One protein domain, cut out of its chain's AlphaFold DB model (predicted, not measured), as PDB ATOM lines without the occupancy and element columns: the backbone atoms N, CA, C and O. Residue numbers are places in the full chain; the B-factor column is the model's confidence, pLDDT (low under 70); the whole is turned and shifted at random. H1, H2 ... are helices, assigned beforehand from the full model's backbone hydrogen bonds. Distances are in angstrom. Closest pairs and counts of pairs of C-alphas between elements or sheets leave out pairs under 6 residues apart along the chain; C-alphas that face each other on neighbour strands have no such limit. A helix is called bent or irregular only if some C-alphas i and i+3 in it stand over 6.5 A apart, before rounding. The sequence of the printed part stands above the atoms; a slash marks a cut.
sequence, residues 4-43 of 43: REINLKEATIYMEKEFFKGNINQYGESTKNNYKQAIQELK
ATOM      1  N   ARG A   4     -54.740  13.693  43.198       70.94
ATOM      2  CA  ARG A   4     -54.205  14.331  41.983       70.94
ATOM      3  C   ARG A   4     -54.123  15.859  42.073       70.94
ATOM      4  O   ARG A   4     -53.164  16.429  41.571       70.94
ATOM      5  N   GLU A   5     -55.074  16.515  42.736       74.19
ATOM      6  CA  GLU A   5     -55.094  17.980  42.876       74.19
ATOM      7  C   GLU A   5     -53.979  18.471  43.810       74.19
ATOM      8  O   GLU A   5     -53.353  19.499  43.553       74.19
ATOM      9  N   ILE A   6     -53.710  17.717  44.882       75.31
ATOM     10  CA  ILE A   6     -52.618  17.999  45.826       75.31
ATOM     11  C   ILE A   6     -51.273  17.833  45.110       75.31
ATOM     12  O   ILE A   6     -50.457  18.754  45.125       75.31
ATOM     13  N   ASN A   7     -51.101  16.723  44.391       86.06
ATOM     14  CA  ASN A   7     -49.865  16.435  43.667       86.06
ATOM     15  C   ASN A   7     -49.595  17.466  42.555       86.06
ATOM     16  O   ASN A   7     -48.454  17.890  42.374       86.06
ATOM     17  N   LEU A   8     -50.630  17.916  41.833       90.00
ATOM     18  CA  LEU A   8     -50.481  18.954  40.807       90.00
ATOM     19  C   LEU A   8     -50.068  20.297  41.422       90.00
ATOM     20  O   LEU A   8     -49.202  20.986  40.881       90.00
ATOM     21  N   LYS A   9     -50.653  20.666  42.566       90.38
ATOM     22  CA  LYS A   9     -50.303  21.901  43.275       90.38
ATOM     23  C   LYS A   9     -48.843  21.890  43.736       90.38
ATOM     24  O   LYS A   9     -48.143  22.880  43.534       90.38
ATOM     25  N   GLU A  10     -48.378  20.790  44.320       92.31
ATOM     26  CA  GLU A  10     -46.987  20.650  44.769       92.31
ATOM     27  C   GLU A  10     -46.002  20.675  43.594       92.31
ATOM     28  O   GLU A  10     -45.009  21.403  43.643       92.31
ATOM     29  N   ALA A  11     -46.321  19.976  42.500       92.12
ATOM     30  CA  ALA A  11     -45.519  20.002  41.280       92.12
ATOM     31  C   ALA A  11     -45.436  21.413  40.670       92.12
ATOM     32  O   ALA A  11     -44.354  21.855  40.285       92.12
ATOM     33  N   THR A  12     -46.552  22.150  40.641       93.69
ATOM     34  CA  THR A  12     -46.600  23.541  40.150       93.69
ATOM     35  C   THR A  12     -45.691  24.443  40.988       93.69
ATOM     36  O   THR A  12     -44.881  25.192  40.443       93.69
ATOM     37  N   ILE A  13     -45.763  24.329  42.320       94.56
ATOM     38  CA  ILE A  13     -44.930  25.120  43.239       94.56
ATOM     39  C   ILE A  13     -43.444  24.818  43.028       94.56
ATOM     40  O   ILE A  13     -42.643  25.751  42.950       94.56
ATOM     41  N   TYR A  14     -43.073  23.540  42.919       94.56
ATOM     42  CA  TYR A  14     -41.693  23.138  42.654       94.56
ATOM     43  C   TYR A  14     -41.184  23.711  41.326       94.56
ATOM     44  O   TYR A  14     -40.107  24.306  41.276       94.56
ATOM     45  N   MET A  15     -41.974  23.588  40.255       94.75
ATOM     46  CA  MET A  15     -41.588  24.096  38.939       94.75
ATOM     47  C   MET A  15     -41.379  25.610  38.967       94.75
ATOM     48  O   MET A  15     -40.362  26.100  38.480       94.75
ATOM     49  N   GLU A  16     -42.290  26.365  39.576       94.19
ATOM     50  CA  GLU A  16     -42.197  27.827  39.624       94.19
ATOM     51  C   GLU A  16     -41.049  28.328  40.503       94.19
ATOM     52  O   GLU A  16     -40.364  29.284  40.123       94.19
ATOM     53  N   LYS A  17     -40.817  27.698  41.660       94.38
ATOM     54  CA  LYS A  17     -39.858  28.188  42.660       94.38
ATOM     55  C   LYS A  17     -38.464  27.595  42.532       94.38
ATOM     56  O   LYS A  17     -37.496  28.341  42.614       94.38
ATOM     57  N   GLU A  18     -38.354  26.292  42.305       94.06
ATOM     58  CA  GLU A  18     -37.063  25.597  42.320       94.06
ATOM     59  C   GLU A  18     -36.469  25.500  40.914       94.06
ATOM     60  O   GLU A  18     -35.302  25.837  40.705       94.06
ATOM     61  N   PHE A  19     -37.278  25.097  39.929       92.25
ATOM     62  CA  PHE A  19     -36.807  24.950  38.552       92.25
ATOM     63  C   PHE A  19     -36.689  26.303  37.846       92.25
ATOM     64  O   PHE A  19     -35.599  26.702  37.441       92.25
ATOM     65  N   PHE A  20     -37.796  27.044  37.741       94.31
ATOM     66  CA  PHE A  20     -37.822  28.339  37.060       94.31
ATOM     67  C   PHE A  20     -37.241  29.478  37.897       94.31
ATOM     68  O   PHE A  20     -36.973  30.549  37.345       94.31
ATOM     69  N   LYS A  21     -37.063  29.283  39.211       94.19
ATOM     70  CA  LYS A  21     -36.564  30.308  40.147       94.19
ATOM     71  C   LYS A  21     -37.337  31.626  40.058       94.19
ATOM     72  O   LYS A  21     -36.759  32.708  40.110       94.19
ATOM     73  N   GLY A  22     -38.651  31.540  39.845       92.88
ATOM     74  CA  GLY A  22     -39.535  32.691  39.660       92.88
ATOM     75  C   GLY A  22     -39.409  33.404  38.309       92.88
ATOM     76  O   GLY A  22     -40.125  34.372  38.069       92.88
ATOM     77  N   ASN A  23     -38.547  32.937  37.402       93.88
ATOM     78  CA  ASN A  23     -38.350  33.542  36.088       93.88
ATOM     79  C   ASN A  23     -38.495  32.509  34.965       93.88
ATOM     80  O   ASN A  23     -37.520  32.070  34.364       93.88
ATOM     81  N   ILE A  24     -39.734  32.148  34.631       93.38
ATOM     82  CA  ILE A  24     -40.019  31.247  33.503       93.38
ATOM     83  C   ILE A  24     -39.637  31.849  32.139       93.38
ATOM     84  O   ILE A  24     -39.346  31.119  31.196       93.38
ATOM     85  N   ASN A  25     -39.598  33.182  32.024       91.19
ATOM     86  CA  ASN A  25     -39.315  33.857  30.756       91.19
ATOM     87  C   ASN A  25     -37.861  33.645  30.291       91.19
ATOM     88  O   ASN A  25     -37.599  33.743  29.096       91.19
ATOM     89  N   GLN A  26     -36.930  33.307  31.196       93.75
ATOM     90  CA  GLN A  26     -35.531  33.030  30.830       93.75
ATOM     91  C   GLN A  26     -35.374  31.783  29.938       93.75
ATOM     92  O   GLN A  26     -34.378  31.657  29.235       93.75
ATOM     93  N   TYR A  27     -36.360  30.878  29.936       91.25
ATOM     94  CA  TYR A  27     -36.343  29.633  29.155       91.25
ATOM     95  C   TYR A  27     -37.001  29.773  27.776       91.25
ATOM     96  O   TYR A  27     -37.206  28.778  27.076       91.25
ATOM     97  N   GLY A  28     -37.350  31.002  27.389       95.19
ATOM     98  CA  GLY A  28     -37.998  31.303  26.122       95.19
ATOM     99  C   GLY A  28     -39.500  31.012  26.106       95.19
ATOM    100  O   GLY A  28     -40.086  30.394  26.999       95.19
ATOM    101  N   GLU A  29     -40.138  31.497  25.047       94.12
ATOM    102  CA  GLU A  29     -41.595  31.526  24.928       94.12
ATOM    103  C   GLU A  29     -42.211  30.137  24.727       94.12
ATOM    104  O   GLU A  29     -43.240  29.829  25.325       94.12
ATOM    105  N   SER A  30     -41.536  29.261  23.975       95.56
ATOM    106  CA  SER A  30     -41.988  27.879  23.772       95.56
ATOM    107  C   SER A  30     -42.082  27.116  25.098       95.56
ATOM    108  O   SER A  30     -43.133  26.558  25.408       95.56
ATOM    109  N   THR A  31     -41.042  27.174  25.938       93.38
ATOM    110  CA  THR A  31     -41.021  26.510  27.252       93.38
ATOM    111  C   THR A  31     -42.128  27.021  28.168       93.38
ATOM    112  O   THR A  31     -42.840  26.236  28.794       93.38
ATOM    113  N   LYS A  32     -42.314  28.343  28.216       94.69
ATOM    114  CA  LYS A  32     -43.378  28.979  29.000       94.69
ATOM    115  C   LYS A  32     -44.768  28.528  28.554       94.69
ATOM    116  O   LYS A  32     -45.612  28.242  29.403       94.69
ATOM    117  N   ASN A  33     -45.011  28.486  27.247       96.06
ATOM    118  CA  ASN A  33     -46.311  28.114  26.696       96.06
ATOM    119  C   ASN A  33     -46.603  26.628  26.926       96.06
ATOM    120  O   ASN A  33     -47.677  26.304  27.431       96.06
ATOM    121  N   ASN A  34     -45.622  25.755  26.685       95.88
ATOM    122  CA  ASN A  34     -45.745  24.319  26.938       95.88
ATOM    123  C   ASN A  34     -46.022  24.027  28.420       95.88
ATOM    124  O   ASN A  34     -46.902  23.231  28.733       95.88
ATOM    125  N   TYR A  35     -45.325  24.703  29.342       94.69
ATOM    126  CA  TYR A  35     -45.574  24.555  30.780       94.69
ATOM    127  C   TYR A  35     -47.009  24.944  31.157       94.69
ATOM    128  O   TYR A  35     -47.708  24.178  31.818       94.69
ATOM    129  N   LYS A  36     -47.472  26.117  30.708       93.25
ATOM    130  CA  LYS A  36     -48.838  26.580  30.989       93.25
ATOM    131  C   LYS A  36     -49.893  25.631  30.427       93.25
ATOM    132  O   LYS A  36     -50.882  25.366  31.105       93.25
ATOM    133  N   GLN A  37     -49.677  25.125  29.214       95.56
ATOM    134  CA  GLN A  37     -50.583  24.174  28.585       95.56
ATOM    135  C   GLN A  37     -50.635  22.854  29.365       95.56
ATOM    136  O   GLN A  37     -51.725  22.382  29.672       95.56
ATOM    137  N   ALA A  38     -49.485  22.315  29.780       93.38
ATOM    138  CA  ALA A  38     -49.428  21.081  30.560       93.38
ATOM    139  C   ALA A  38     -50.193  21.192  31.892       93.38
ATOM    140  O   ALA A  38     -50.954  20.295  32.243       93.38
ATOM    141  N   ILE A  39     -50.049  22.307  32.619       92.00
ATOM    142  CA  ILE A  39     -50.813  22.532  33.857       92.00
ATOM    143  C   ILE A  39     -52.319  22.618  33.579       92.00
ATOM    144  O   ILE A  39     -53.108  22.116  34.375       92.00
ATOM    145  N   GLN A  40     -52.725  23.228  32.462       90.75
ATOM    146  CA  GLN A  40     -54.133  23.344  32.081       90.75
ATOM    147  C   GLN A  40     -54.754  21.993  31.699       90.75
ATOM    148  O   GLN A  40     -55.913  21.763  32.023       90.75
ATOM    149  N   GLU A  41     -54.008  21.113  31.031       91.31
ATOM    150  CA  GLU A  41     -54.471  19.769  30.649       91.31
ATOM    151  C   GLU A  41     -54.560  18.805  31.844       91.31
ATOM    152  O   GLU A  41     -55.342  17.857  31.821       91.31
ATOM    153  N   LEU A  42     -53.762  19.041  32.889       86.00
ATOM    154  CA  LEU A  42     -53.737  18.225  34.108       86.00
ATOM    155  C   LEU A  42     -54.773  18.646  35.162       86.00
ATOM    156  O   LEU A  42     -54.936  17.935  36.158       86.00
ATOM    157  N   LYS A  43     -55.414  19.800  34.972       77.00
ATOM    158  CA  LYS A  43     -56.381  20.396  35.895       77.00
ATOM    159  C   LYS A  43     -57.796  19.902  35.623       77.00
ATOM    160  O   LYS A  43     -58.492  19.620  36.622       77.00
TER     161      LYS A  43
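Overview. This is residues 4 to 43 of the 43 residues of an uncharacterized protein of Staphylococcus epidermidis (UniProt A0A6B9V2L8). Look for a flat helical hairpin, in which the kinked helix H2 folds back beside H1; the two are joined at one end by a turn at residues 20 to 23, with few contacts between them. The printed part has 40 residues with two named helices, H1 then H2, and no named strand; its class is all helix. It is compact, with a radius of gyration of the C-alphas of 10.2 A, and spans 28 by 20 by 8 A.

Arrangement. Begin with H2, residues 24 to 41, which has a kink of 86 degrees near residue 31 and is irregular: C-alphas 26 and 29 are 8.6 A apart. It only just touches H1, residues 4 to 19, with 3 pairs of C-alphas within 8 A; the closest are those of Glu 16 and Ile 24, 7.3 A apart. Their lines, that of H2 a rough one, stand at a shallow tilt of 1 degrees, opposite ways. O i to N i+4 pairs are within hydrogen-bond range in 11 of 12 cases in H1 and 10 of 14 in H2.

Along the chain. Find C-alpha 24 at (-40.019, 31.247, 33.503); H2 runs 18.7 A to C-alpha 41. H1 runs 20.7 A from C-alpha 4 at (-54.205, 14.331, 41.983); it is neither bent nor irregular, but only just: C-alphas 16 and 19 are 6.2 A apart.

Size, cuts and confidence. The two C-alphas farthest apart, of Arg 4 and Gln 26, are 28.7 A apart. Residues 26 to 31 stand free. The link is tight, the printed part has no cut, and no printed residue is under 70 in pLDDT.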